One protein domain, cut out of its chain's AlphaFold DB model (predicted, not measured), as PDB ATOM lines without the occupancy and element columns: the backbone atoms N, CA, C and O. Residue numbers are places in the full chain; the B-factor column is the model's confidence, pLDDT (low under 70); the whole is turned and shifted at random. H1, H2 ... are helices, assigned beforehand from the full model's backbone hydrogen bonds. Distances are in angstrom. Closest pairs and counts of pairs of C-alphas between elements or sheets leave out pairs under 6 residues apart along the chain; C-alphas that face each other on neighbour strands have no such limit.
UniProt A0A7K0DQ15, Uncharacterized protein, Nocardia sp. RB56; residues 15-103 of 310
ATOM      1  N   ASP A  15     -36.238 -54.064 -59.069       76.69
ATOM      2  CA  ASP A  15     -35.401 -52.941 -59.502       76.69
ATOM      3  C   ASP A  15     -35.177 -51.924 -58.378       76.69
ATOM      4  O   ASP A  15     -34.052 -51.467 -58.171       76.69
ATOM      5  N   GLU A  16     -36.220 -51.598 -57.608       83.88
ATOM      6  CA  GLU A  16     -36.094 -50.707 -56.453       83.88
ATOM      7  C   GLU A  16     -35.171 -51.315 -55.397       83.88
ATOM      8  O   GLU A  16     -34.245 -50.646 -54.934       83.88
ATOM      9  N   ARG A  17     -35.365 -52.594 -55.051       82.75
ATOM     10  CA  ARG A  17     -34.495 -53.293 -54.091       82.75
ATOM     11  C   ARG A  17     -33.041 -53.322 -54.560       82.75
ATOM     12  O   ARG A  17     -32.136 -53.085 -53.760       82.75
ATOM     13  N   ALA A  18     -32.805 -53.572 -55.848       78.69
ATOM     14  CA  ALA A  18     -31.468 -53.541 -56.432       78.69
ATOM     15  C   ALA A  18     -30.864 -52.124 -56.394       78.69
ATOM     16  O   ALA A  18     -29.712 -51.955 -55.997       78.69
ATOM     17  N   SER A  19     -31.646 -51.093 -56.729       73.25
ATOM     18  CA  SER A  19     -31.221 -49.690 -56.663       73.25
ATOM     19  C   SER A  19     -30.871 -49.263 -55.234       73.25
ATOM     20  O   SER A  19     -29.838 -48.632 -55.010       73.25
ATOM     21  N   GLN A  20     -31.682 -49.655 -54.249       77.69
ATOM     22  CA  GLN A  20     -31.417 -49.414 -52.830       77.69
ATOM     23  C   GLN A  20     -30.128 -50.108 -52.370       77.69
ATOM     24  O   GLN A  20     -29.314 -49.480 -51.696       77.69
ATOM     25  N   ALA A  21     -29.897 -51.359 -52.782       71.25
ATOM     26  CA  ALA A  21     -28.665 -52.081 -52.473       71.25
ATOM     27  C   ALA A  21     -27.424 -51.397 -53.077       71.25
ATOM     28  O   ALA A  21     -26.414 -51.235 -52.394       71.25
ATOM     29  N   VAL A  22     -27.512 -50.922 -54.325       68.06
ATOM     30  CA  VAL A  22     -26.429 -50.170 -54.983       68.06
ATOM     31  C   VAL A  22     -26.165 -48.834 -54.286       68.06
ATOM     32  O   VAL A  22     -25.006 -48.476 -54.087       68.06
ATOM     33  N   ARG A  23     -27.208 -48.096 -53.879       68.12
ATOM     34  CA  ARG A  23     -27.053 -46.848 -53.108       68.12
ATOM     35  C   ARG A  23     -26.386 -47.110 -51.761       68.12
ATOM     36  O   ARG A  23     -25.407 -46.446 -51.446       68.12
ATOM     37  N   ALA A  24     -26.848 -48.119 -51.024       72.69
ATOM     38  CA  ALA A  24     -26.259 -48.502 -49.745       72.69
ATOM     39  C   ALA A  24     -24.774 -48.880 -49.885       72.69
ATOM     40  O   ALA A  24     -23.951 -48.472 -49.065       72.69
ATOM     41  N   GLU A  25     -24.419 -49.606 -50.947       69.31
ATOM     42  CA  GLU A  25     -23.033 -49.969 -51.240       69.31
ATOM     43  C   GLU A  25     -22.187 -48.756 -51.645       69.31
ATOM     44  O   GLU A  25     -21.066 -48.591 -51.164       69.31
ATOM     45  N   ARG A  26     -22.724 -47.855 -52.471       58.25
ATOM     46  CA  ARG A  26     -22.056 -46.596 -52.826       58.25
ATOM     47  C   ARG A  26     -21.795 -45.744 -51.588       58.25
ATOM     48  O   ARG A  26     -20.689 -45.236 -51.433       58.25
ATOM     49  N   ASP A  27     -22.775 -45.614 -50.702       70.06
ATOM     50  CA  ASP A  27     -22.648 -44.830 -49.475       70.06
ATOM     51  C   ASP A  27     -21.639 -45.484 -48.515       70.06
ATOM     52  O   ASP A  27     -20.833 -44.792 -47.894       70.06
ATOM     53  N   ARG A  28     -21.601 -46.827 -48.450       78.94
ATOM     54  CA  ARG A  28     -20.560 -47.577 -47.726       78.94
ATOM     55  C   ARG A  28     -19.166 -47.278 -48.280       78.94
ATOM     56  O   ARG A  28     -18.259 -46.992 -47.503       78.94
ATOM     57  N   LEU A  29     -18.994 -47.324 -49.600       62.19
ATOM     58  CA  LEU A  29     -17.722 -47.020 -50.261       62.19
ATOM     59  C   LEU A  29     -17.324 -45.547 -50.102       62.19
ATOM     60  O   LEU A  29     -16.140 -45.259 -49.950       62.19
ATOM     61  N   SER A  30     -18.287 -44.624 -50.114       65.06
ATOM     62  CA  SER A  30     -18.053 -43.195 -49.877       65.06
ATOM     63  C   SER A  30     -17.541 -42.952 -48.460       65.06
ATOM     64  O   SER A  30     -16.493 -42.335 -48.296       65.06
ATOM     65  N   ARG A  31     -18.203 -43.525 -47.443       72.88
ATOM     66  CA  ARG A  31     -17.740 -43.456 -46.047       72.88
ATOM     67  C   ARG A  31     -16.334 -44.029 -45.881       72.88
ATOM     68  O   ARG A  31     -15.478 -43.367 -45.312       72.88
ATOM     69  N   ALA A  32     -16.065 -45.197 -46.467       66.94
ATOM     70  CA  ALA A  32     -14.738 -45.814 -46.411       66.94
ATOM     71  C   ALA A  32     -13.642 -44.948 -47.066       66.94
ATOM     72  O   ALA A  32     -12.499 -44.955 -46.613       66.94
ATOM     73  N   ARG A  33     -13.967 -44.191 -48.125       61.06
ATOM     74  CA  ARG A  33     -13.031 -43.243 -48.757       61.06
ATOM     75  C   ARG A  33     -12.752 -42.032 -47.874       61.06
ATOM     76  O   ARG A  33     -11.592 -41.656 -47.762       61.06
ATOM     77  N   VAL A  34     -13.783 -41.458 -47.252       70.06
ATOM     78  CA  VAL A  34     -13.633 -40.338 -46.309       70.06
ATOM     79  C   VAL A  34     -12.791 -40.767 -45.108       70.06
ATOM     80  O   VAL A  34     -11.818 -40.097 -44.779       70.06
ATOM     81  N   GLU A  35     -13.088 -41.926 -44.515       76.00
ATOM     82  CA  GLU A  35     -12.305 -42.495 -43.408       76.00
ATOM     83  C   GLU A  35     -10.833 -42.708 -43.794       76.00
ATOM     84  O   GLU A  35      -9.933 -42.341 -43.036       76.00
ATOM     85  N   ALA A  36     -10.571 -43.255 -44.986       66.44
ATOM     86  CA  ALA A  36      -9.213 -43.451 -45.485       66.44
ATOM     87  C   ALA A  36      -8.481 -42.123 -45.739       66.44
ATOM     88  O   ALA A  36      -7.309 -42.009 -45.386       66.44
ATOM     89  N   ALA A  37      -9.161 -41.125 -46.314       61.09
ATOM     90  CA  ALA A  37      -8.599 -39.795 -46.534       61.09
ATOM     91  C   ALA A  37      -8.230 -39.145 -45.196       61.09
ATOM     92  O   ALA A  37      -7.064 -38.837 -44.974       61.09
ATOM     93  N   VAL A  38      -9.176 -39.051 -44.258       77.12
ATOM     94  CA  VAL A  38      -8.955 -38.498 -42.912       77.12
ATOM     95  C   VAL A  38      -7.832 -39.233 -42.167       77.12
ATOM     96  O   VAL A  38      -7.041 -38.595 -41.473       77.12
ATOM     97  N   GLY A  39      -7.694 -40.551 -42.347       69.69
ATOM     98  CA  GLY A  39      -6.593 -41.341 -41.782       69.69
ATOM     99  C   GLY A  39      -5.194 -40.951 -42.284       69.69
ATOM    100  O   GLY A  39      -4.209 -41.228 -41.600       69.69
ATOM    101  N   CYS A  40      -5.095 -40.294 -43.441       68.56
ATOM    102  CA  CYS A  40      -3.846 -39.802 -44.028       68.56
ATOM    103  C   CYS A  40      -3.577 -38.310 -43.760       68.56
ATOM    104  O   CYS A  40      -2.532 -37.814 -44.182       68.56
ATOM    105  N   ALA A  41      -4.486 -37.596 -43.089       71.44
ATOM    106  CA  ALA A  41      -4.348 -36.163 -42.847       71.44
ATOM    107  C   ALA A  41      -3.267 -35.841 -41.796       71.44
ATOM    108  O   ALA A  41      -3.212 -36.446 -40.720       71.44
ATOM    109  N   ASP A  42      -2.448 -34.823 -42.062       78.00
ATOM    110  CA  ASP A  42      -1.438 -34.308 -41.136       78.00
ATOM    111  C   ASP A  42      -2.050 -33.314 -40.131       78.00
ATOM    112  O   ASP A  42      -1.840 -32.098 -40.151       78.00
ATOM    113  N   PHE A  43      -2.822 -33.857 -39.188       85.06
ATOM    114  CA  PHE A  43      -3.381 -33.076 -38.083       85.06
ATOM    115  C   PHE A  43      -2.304 -32.444 -37.190       85.06
ATOM    116  O   PHE A  43      -2.580 -31.470 -36.488       85.06
ATOM    117  N   ALA A  44      -1.082 -32.986 -37.177       83.38
ATOM    118  CA  ALA A  44      -0.002 -32.416 -36.385       83.38
ATOM    119  C   ALA A  44       0.444 -31.065 -36.962       83.38
ATOM    120  O   ALA A  44       0.569 -30.109 -36.195       83.38
ATOM    121  N   ALA A  45       0.581 -30.953 -38.287       74.50
ATOM    122  CA  ALA A  45       0.909 -29.698 -38.963       74.50
ATOM    123  C   ALA A  45      -0.138 -28.598 -38.706       74.50
ATOM    124  O   ALA A  45       0.219 -27.466 -38.363       74.50
ATOM    125  N   ALA A  46      -1.430 -28.933 -38.788       81.81
ATOM    126  CA  ALA A  46      -2.514 -27.994 -38.494       81.81
ATOM    127  C   ALA A  46      -2.515 -27.536 -37.021       81.81
ATOM    128  O   ALA A  46      -2.632 -26.341 -36.743       81.81
ATOM    129  N   ARG A  47      -2.294 -28.452 -36.064       89.94
ATOM    130  CA  ARG A  47      -2.159 -28.087 -34.641       89.94
ATOM    131  C   ARG A  47      -0.963 -27.174 -34.387       89.94
ATOM    132  O   ARG A  47      -1.087 -26.201 -33.649       89.94
ATOM    133  N   THR A  48       0.186 -27.438 -35.009       88.81
ATOM    134  CA  THR A  48       1.374 -26.574 -34.889       88.81
ATOM    135  C   THR A  48       1.126 -25.171 -35.451       88.81
ATOM    136  O   THR A  48       1.647 -24.199 -34.908       88.81
ATOM    137  N   ALA A  49       0.277 -25.037 -36.475       82.69
ATOM    138  CA  ALA A  49      -0.177 -23.749 -37.007       82.69
ATOM    139  C   ALA A  49      -1.269 -23.061 -36.151       82.69
ATOM    140  O   ALA A  49      -1.788 -22.003 -36.527       82.69
ATOM    141  N   GLY A  50      -1.606 -23.637 -34.992       90.88
ATOM    142  CA  GLY A  50      -2.496 -23.047 -33.998       90.88
ATOM    143  C   GLY A  50      -3.977 -23.150 -34.343       90.88
ATOM    144  O   GLY A  50      -4.719 -22.238 -33.987       90.88
ATOM    145  N   PHE A  51      -4.393 -24.191 -35.068       92.12
ATOM    146  CA  PHE A  51      -5.806 -24.501 -35.292       92.12
ATOM    147  C   PHE A  51      -6.361 -25.469 -34.228       92.12
ATOM    148  O   PHE A  51      -5.639 -26.335 -33.730       92.12
ATOM    149  N   GLU A  52      -7.651 -25.341 -33.911       94.44
ATOM    150  CA  GLU A  52      -8.369 -26.179 -32.936       94.44
ATOM    151  C   GLU A  52      -8.648 -27.591 -33.473       94.44
ATOM    152  O   GLU A  52      -9.263 -27.749 -34.526       94.44
ATOM    153  N   ASP A  53      -8.263 -28.636 -32.729       91.94
ATOM    154  CA  ASP A  53      -8.277 -30.033 -33.211       91.94
ATOM    155  C   ASP A  53      -9.669 -30.492 -33.680       91.94
ATOM    156  O   ASP A  53      -9.800 -31.095 -34.744       91.94
ATOM    157  N   THR A  54     -10.724 -30.147 -32.936       92.62
ATOM    158  CA  THR A  54     -12.110 -30.495 -33.291       92.62
ATOM    159  C   THR A  54     -12.556 -29.823 -34.590       92.62
ATOM    160  O   THR A  54     -13.163 -30.471 -35.441       92.62
ATOM    161  N   ALA A  55     -12.228 -28.540 -34.771       91.25
ATOM    162  CA  ALA A  55     -12.605 -27.788 -35.964       91.25
ATOM    163  C   ALA A  55     -11.834 -28.278 -37.200       91.25
ATOM    164  O   ALA A  55     -12.405 -28.426 -38.276       91.25
ATOM    165  N   VAL A  56     -10.552 -28.610 -37.028       91.31
ATOM    166  CA  VAL A  56      -9.688 -29.153 -38.082       91.31
ATOM    167  C   VAL A  56     -10.141 -30.547 -38.522       91.31
ATOM    168  O   VAL A  56     -10.177 -30.831 -39.717       91.31
ATOM    169  N   ARG A  57     -10.511 -31.424 -37.580       92.19
ATOM    170  CA  ARG A  57     -11.052 -32.759 -37.896       92.19
ATOM    171  C   ARG A  57     -12.346 -32.667 -38.682       92.19
ATOM    172  O   ARG A  57     -12.490 -33.350 -39.691       92.19
ATOM    173  N   ARG A  58     -13.245 -31.780 -38.258       93.44
ATOM    174  CA  ARG A  58     -14.507 -31.562 -38.957       93.44
ATOM    175  C   ARG A  58     -14.297 -30.986 -40.359       93.44
ATOM    176  O   ARG A  58     -14.943 -31.439 -41.298       93.44
ATOM    177  N   LEU A  59     -13.361 -30.048 -40.517       88.38
ATOM    178  CA  LEU A  59     -12.965 -29.533 -41.829       88.38
ATOM    179  C   LEU A  59     -12.416 -30.649 -42.732       88.38
ATOM    180  O   LEU A  59     -12.820 -30.734 -43.885       88.38
ATOM    181  N   ALA A  60     -11.552 -31.527 -42.210       83.88
ATOM    182  CA  ALA A  60     -10.987 -32.646 -42.968       83.88
ATOM    183  C   ALA A  60     -12.058 -33.647 -43.440       83.88
ATOM    184  O   ALA A  60     -11.988 -34.129 -44.567       83.88
ATOM    185  N   GLU A  61     -13.055 -33.946 -42.603       86.75
ATOM    186  CA  GLU A  61     -14.195 -34.796 -42.971       86.75
ATOM    187  C   GLU A  61     -15.040 -34.167 -44.084       86.75
ATOM    188  O   GLU A  61     -15.340 -34.831 -45.075       86.75
ATOM    189  N   LEU A  62     -15.396 -32.887 -43.937       81.75
ATOM    190  CA  LEU A  62     -16.216 -32.167 -44.914       81.75
ATOM    191  C   LEU A  62     -15.494 -32.006 -46.258       81.75
ATOM    192  O   LEU A  62     -16.105 -32.190 -47.312       81.75
ATOM    193  N   ASP A  63     -14.199 -31.694 -46.227       79.88
ATOM    194  CA  ASP A  63     -13.370 -31.557 -47.424       79.88
ATOM    195  C   ASP A  63     -13.198 -32.905 -48.144       79.88
ATOM    196  O   ASP A  63     -13.408 -32.992 -49.352       79.88
ATOM    197  N   ALA A  64     -12.943 -33.993 -47.405       68.00
ATOM    198  CA  ALA A  64     -12.839 -35.337 -47.976       68.00
ATOM    199  C   ALA A  64     -14.174 -35.880 -48.523       68.00
ATOM    200  O   ALA A  64     -14.177 -36.690 -49.454       68.00
ATOM    201  N   GLU A  65     -15.307 -35.469 -47.946       67.44
ATOM    202  CA  GLU A  65     -16.643 -35.859 -48.404       67.44
ATOM    203  C   GLU A  65     -17.061 -35.108 -49.673       67.44
ATOM    204  O   GLU A  65     -17.662 -35.699 -50.573       67.44
ATOM    205  N   THR A  66     -16.762 -33.810 -49.749       63.44
ATOM    206  CA  THR A  66     -17.374 -32.924 -50.747       63.44
ATOM    207  C   THR A  66     -16.411 -32.408 -51.807       63.44
ATOM    208  O   THR A  66     -16.871 -32.101 -52.907       63.44
ATOM    209  N   PHE A  67     -15.108 -32.294 -51.510       58.03
ATOM    210  CA  PHE A  67     -14.155 -31.478 -52.281       58.03
ATOM    211  C   PHE A  67     -14.759 -30.107 -52.652       58.03
ATOM    212  O   PHE A  67     -14.625 -29.634 -53.784       58.03
ATOM    213  N   GLY A  68     -15.548 -29.558 -51.723       58.91
ATOM    214  CA  GLY A  68     -16.486 -28.470 -51.959       58.91
ATOM    215  C   GLY A  68     -15.834 -27.094 -52.019       58.91
ATOM    216  O   GLY A  68     -14.627 -26.935 -51.844       58.91
ATOM    217  N   ASP A  69     -16.659 -26.079 -52.267       72.81
ATOM    218  CA  ASP A  69     -16.213 -24.691 -52.222       72.81
ATOM    219  C   ASP A  69     -15.751 -24.303 -50.805       72.81
ATOM    220  O   ASP A  69     -16.370 -24.648 -49.798       72.81
ATOM    221  N   LEU A  70     -14.643 -23.568 -50.728       69.50
ATOM    222  CA  LEU A  70     -14.006 -23.199 -49.463       69.50
ATOM    223  C   LEU A  70     -14.860 -22.240 -48.619       69.50
ATOM    224  O   LEU A  70     -14.754 -22.257 -47.393       69.50
ATOM    225  N   GLY A  71     -15.691 -21.411 -49.258       73.06
ATOM    226  CA  GLY A  71     -16.664 -20.558 -48.581       73.06
ATOM    227  C   GLY A  71     -17.785 -21.381 -47.952       73.06
ATOM    228  O   GLY A  71     -18.074 -21.213 -46.770       73.06
ATOM    229  N   ASP A  72     -18.323 -22.353 -48.690       75.94
ATOM    230  CA  ASP A  72     -19.379 -23.242 -48.188       75.94
ATOM    231  C   ASP A  72     -18.905 -24.096 -46.997       75.94
ATOM    232  O   ASP A  72     -19.650 -24.319 -46.035       75.94
ATOM    233  N   LEU A  73     -17.653 -24.565 -47.029       77.94
ATOM    234  CA  LEU A  73     -17.033 -25.283 -45.909       77.94
ATOM    235  C   LEU A  73     -16.890 -24.388 -44.669       77.94
ATOM    236  O   LEU A  73     -17.208 -24.819 -43.556       77.94
ATOM    237  N   ALA A  74     -16.449 -23.141 -44.857       84.56
ATOM    238  CA  ALA A  74     -16.307 -22.163 -43.782       84.56
ATOM    239  C   ALA A  74     -17.660 -21.817 -43.136       84.56
ATOM    240  O   ALA A  74     -17.783 -21.834 -41.907       84.56
ATOM    241  N   ASP A  75     -18.688 -21.572 -43.948       87.62
ATOM    242  CA  ASP A  75     -20.034 -21.242 -43.475       87.62
ATOM    243  C   ASP A  75     -20.661 -22.392 -42.682       87.62
ATOM    244  O   ASP A  75     -21.249 -22.171 -41.618       87.62
ATOM    245  N   ARG A  76     -20.474 -23.637 -43.136       87.88
ATOM    246  CA  ARG A  76     -20.936 -24.830 -42.411       87.88
ATOM    247  C   ARG A  76     -20.270 -24.974 -41.046       87.88
ATOM    248  O   ARG A  76     -20.970 -25.166 -40.054       87.88
ATOM    249  N   LEU A  77     -18.947 -24.837 -40.970       90.50
ATOM    250  CA  LEU A  77     -18.212 -24.936 -39.702       90.50
ATOM    251  C   LEU A  77     -18.597 -23.824 -38.719       90.50
ATOM    252  O   LEU A  77     -18.765 -24.080 -37.525       90.50
ATOM    253  N   ASN A  78     -18.798 -22.601 -39.217       91.44
ATOM    254  CA  ASN A  78     -19.295 -21.487 -38.410       91.44
ATOM    255  C   ASN A  78     -20.718 -21.749 -37.893       91.44
ATOM    256  O   ASN A  78     -21.001 -21.477 -36.726       91.44
ATOM    257  N   GLY A  79     -21.599 -22.317 -38.725       92.06
ATOM    258  CA  GLY A  79     -22.949 -22.727 -38.329       92.06
ATOM    259  C   GLY A  79     -22.966 -23.829 -37.264       92.06
ATOM    260  O   GLY A  79     -23.839 -23.831 -36.398       92.06
ATOM    261  N   GLU A  80     -21.973 -24.722 -37.276       92.94
ATOM    262  CA  GLU A  80     -21.748 -25.743 -36.238       92.94
ATOM    263  C   GLU A  80     -21.090 -25.170 -34.960       92.94
ATOM    264  O   GLU A  80     -20.924 -25.884 -33.972       92.94
ATOM    265  N   GLY A  81     -20.729 -23.880 -34.946       91.88
ATOM    266  CA  GLY A  81     -20.061 -23.225 -33.817       91.88
ATOM    267  C   GLY A  81     -18.593 -23.632 -33.641       91.88
ATOM    268  O   GLY A  81     -18.018 -23.426 -32.571       91.88
ATOM    269  N   LEU A  82     -17.980 -24.215 -34.673       93.06
ATOM    270  CA  LEU A  82     -16.612 -24.728 -34.653       93.06
ATOM    271  C   LEU A  82     -15.665 -23.731 -35.318       93.06
ATOM    272  O   LEU A  82     -15.363 -23.857 -36.497       93.06
ATOM    273  N   GLY A  83     -15.180 -22.741 -34.570       90.94
ATOM    274  CA  GLY A  83     -14.201 -21.771 -35.077       90.94
ATOM    275  C   GLY A  83     -12.803 -22.376 -35.308       90.94
ATOM    276  O   GLY A  83     -12.437 -23.325 -34.612       90.94
ATOM    277  N   PRO A  84     -11.974 -21.817 -36.217       89.31
ATOM    278  CA  PRO A  84     -10.610 -22.308 -36.444       89.31
ATOM    279  C   PRO A  84      -9.721 -22.146 -35.207       89.31
ATOM    280  O   PRO A  84      -8.738 -22.868 -35.046       89.31
ATOM    281  N   ARG A  85     -10.067 -21.172 -34.357       93.62
ATOM    282  CA  ARG A  85      -9.467 -20.816 -33.066       93.62
ATOM    283  C   ARG A  85     -10.565 -20.364 -32.114       93.62
ATOM    284  O   ARG A  85     -11.637 -19.932 -32.554       93.62
ATOM    285  N   ALA A  86     -10.279 -20.396 -30.816       87.81
ATOM    286  CA  ALA A  86     -11.173 -19.845 -29.806       87.81
ATOM    287  C   ALA A  86     -11.559 -18.387 -30.131       87.81
ATOM    288  O   ALA A  86     -10.705 -17.505 -30.220       87.81
ATOM    289  N   GLY A  87     -12.861 -18.139 -30.311       85.88
ATOM    290  CA  GLY A  87     -13.406 -16.803 -30.570       85.88
ATOM    291  C   GLY A  87     -13.209 -16.259 -31.991       85.88
ATOM    292  O   GLY A  87     -13.487 -15.084 -32.212       85.88
ATOM    293  N   SER A  88     -12.750 -17.070 -32.948       90.94
ATOM    294  CA  SER A  88     -12.629 -16.677 -34.361       90.94
ATOM    295  C   SER A  88     -13.617 -17.433 -35.252       90.94
ATOM    296  O   SER A  88     -14.015 -18.543 -34.905       90.94
ATOM    297  N   SER A  89     -13.939 -16.879 -36.419       92.94
ATOM    298  CA  SER A  89     -14.741 -17.527 -37.463       92.94
ATOM    299  C   SER A  89     -13.869 -18.027 -38.616       92.94
ATOM    300  O   SER A  89     -12.799 -17.478 -38.878       92.94
ATOM    301  N   TRP A  90     -14.338 -19.054 -39.319       92.25
ATOM    302  CA  TRP A  90     -13.765 -19.474 -40.593       92.25
ATOM    303  C   TRP A  90     -14.086 -18.468 -41.697       92.25
ATOM    304  O   TRP A  90     -15.183 -17.910 -41.734       92.25
ATOM    305  N   ASP A  91     -13.145 -18.308 -42.621       90.06
ATOM    306  CA  ASP A  91     -13.368 -17.784 -43.965       90.06
ATOM    307  C   ASP A  91     -12.695 -18.716 -44.990       90.06
ATOM    308  O   ASP A  91     -11.965 -19.646 -44.622       90.06
ATOM    309  N   ALA A  92     -12.934 -18.475 -46.281       76.62
ATOM    310  CA  ALA A  92     -12.387 -19.305 -47.354       76.62
ATOM    311  C   ALA A  92     -10.843 -19.360 -47.358       76.62
ATOM    312  O   ALA A  92     -10.261 -20.374 -47.745       76.62
ATOM    313  N   GLY A  93     -10.164 -18.294 -46.918       82.50
ATOM    314  CA  GLY A  93      -8.704 -18.231 -46.856       82.50
ATOM    315  C   GLY A  93      -8.130 -19.045 -45.696       82.50
ATOM    316  O   GLY A  93      -7.155 -19.781 -45.869       82.50
ATOM    317  N   GLU A  94      -8.754 -18.964 -44.523       85.88
ATOM    318  CA  GLU A  94      -8.420 -19.779 -43.353       85.88
ATOM    319  C   GLU A  94      -8.673 -21.269 -43.615       85.88
ATOM    320  O   GLU A  94      -7.812 -22.092 -43.287       85.88
ATOM    321  N   ALA A  95      -9.792 -21.611 -44.267       79.94
ATOM    322  CA  ALA A  95     -10.109 -22.976 -44.687       79.94
ATOM    323  C   ALA A  95      -9.057 -23.521 -45.667       79.94
ATOM    324  O   ALA A  95      -8.476 -24.578 -45.418       79.94
ATOM    325  N   ALA A  96      -8.721 -22.760 -46.719       80.00
ATOM    326  CA  ALA A  96      -7.692 -23.133 -47.693       80.00
ATOM    327  C   ALA A  96      -6.328 -23.382 -47.040       80.00
ATOM    328  O   ALA A  96      -5.639 -24.354 -47.354       80.00
ATOM    329  N   ARG A  97      -5.931 -22.504 -46.111       81.06
ATOM    330  CA  ARG A  97      -4.660 -22.632 -45.395       81.06
ATOM    331  C   ARG A  97      -4.629 -23.883 -44.523       81.06
ATOM    332  O   ARG A  97      -3.602 -24.548 -44.477       81.06
ATOM    333  N   CYS A  98      -5.723 -24.193 -43.831       80.44
ATOM    334  CA  CYS A  98      -5.814 -25.386 -42.995       80.44
ATOM    335  C   CYS A  98      -5.781 -26.673 -43.838       80.44
ATOM    336  O   CYS A  98      -4.984 -27.565 -43.559       80.44
ATOM    337  N   ILE A  99      -6.550 -26.724 -44.930       79.88
ATOM    338  CA  ILE A  99      -6.559 -27.827 -45.911       79.88
ATOM    339  C   ILE A  99      -5.157 -28.062 -46.491       79.88
ATOM    340  O   ILE A  99      -4.686 -29.196 -46.535       79.88
ATOM    341  N   GLY A 100      -4.442 -26.995 -46.861       71.62
ATOM    342  CA  GLY A 100      -3.072 -27.089 -47.378       71.62
ATOM    343  C   GLY A 100      -2.040 -27.627 -46.378       71.62
ATOM    344  O   GLY A 100      -0.962 -28.047 -46.792       71.62
ATOM    345  N   LEU A 101      -2.351 -27.621 -45.077       74.25
ATOM    346  CA  LEU A 101      -1.537 -28.244 -44.030       74.25
ATOM    347  C   LEU A 101      -1.956 -29.693 -43.755       74.25
ATOM    348  O   LEU A 101      -1.110 -30.498 -43.383       74.25
ATOM    349  N   LEU A 102      -3.241 -30.018 -43.925       69.75
ATOM    350  CA  LEU A 102      -3.794 -31.349 -43.672       69.75
ATOM    351  C   LEU A 102      -3.402 -32.365 -44.738       69.75
ATOM    352  O   LEU A 102      -3.151 -33.524 -44.421       69.75
ATOM    353  N   TRP A 103      -3.342 -31.945 -45.996       70.44
ATOM    354  CA  TRP A 103      -3.070 -32.842 -47.109       70.44
ATOM    355  C   TRP A 103      -1.650 -32.585 -47.625       70.44
ATOM    356  O   TRP A 103      -1.448 -31.606 -48.350       70.44
TER     357      TRP A 103
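What this domain is: This is residues 15 to 103 of the 310 residues of an uncharacterized protein of Nocardia sp. RB56 (UniProt A0A7K0DQ15). A long helix, H1, sticks out with residues 15 to 29 as a free arm from a small, compact body, in which the short helices H2, H4 and H5 pack crosswise around H3, the helix in the middle. Residues 30 to 38 of H1 pack on H3, and the free arm, residues 15 to 29, makes much of the length. The printed part has 89 residues with five named helices, in the order H1, H2, H3, H4, H5, and no named strand; the class is all helix. The whole is loose, with a radius of gyration of the C-alphas of 15.1 A, and spans 51 by 25 by 18 A.

Where its parts are: H1, the longest helix, covers residues 15 to 39 and is 35.8 A long, from C-alpha 15 at (-35.401, -52.941, -59.502) to C-alpha 39 at (-6.593, -41.341, -41.782). H2 covers residues 43 to 48, 8.7 A. H3 covers residues 53 to 66, 20.0 A. H4 covers residues 70 to 79, 14.3 A. H5 covers residues 92 to 102, 15.2 A, and ends with C-alpha 102 at (-3.794, -31.349, -43.672).

How they stand to each other: H1 touches H3 with residues 30 to 38 alone; the closest C-alphas are those of Val 34 and Ala 64, 5.3 A apart. The two run opposite ways at a steep tilt of 42 degrees. H3 is the hub and touches the four other helices. H2 and H3 form a helical hairpin at a steep tilt of 45 degrees; H3 touches H2 with residues 53 to 57 alone, and the closest C-alphas, of Arg 47 and Asp 53, are 6.6 A apart. H4 touches H3 at a steep tilt of 49 degrees, opposite ways, closest at the C-alphas of Leu 62 and Leu 73, 7.0 A. H5 is about perpendicular to H3, at 85 degrees, and touches it, closest at the C-alphas of Ala 60 and Ile 99, 7.2 A. H5 also touches H4, closest at the C-alphas of Gly 71 and Ala 92, 4.6 A, and H2, closest at the C-alphas of Ala 46 and Leu 101, 5.6 A. H1 is apart from H2, H4 and H5. In H1, H2, H3, H4 and H5 every O i to N i+4 pair is within hydrogen-bond range.

The domain as a whole: The C-alphas of Asp 15 and Thr 48, the two farthest apart, are 51.5 A apart. Without residues 15 to 29, the body spans 33 by 25 by 18 A. The printed part has no cut. The links from H1 to H2, H2 to H3 and H3 to H4 are tight; the link from H4 to H5, residues 80 to 91, is long. The mean pLDDT of the printed part is 79.5; 19 residues are under 70, among them residues 22 to 23 and 64 to 68.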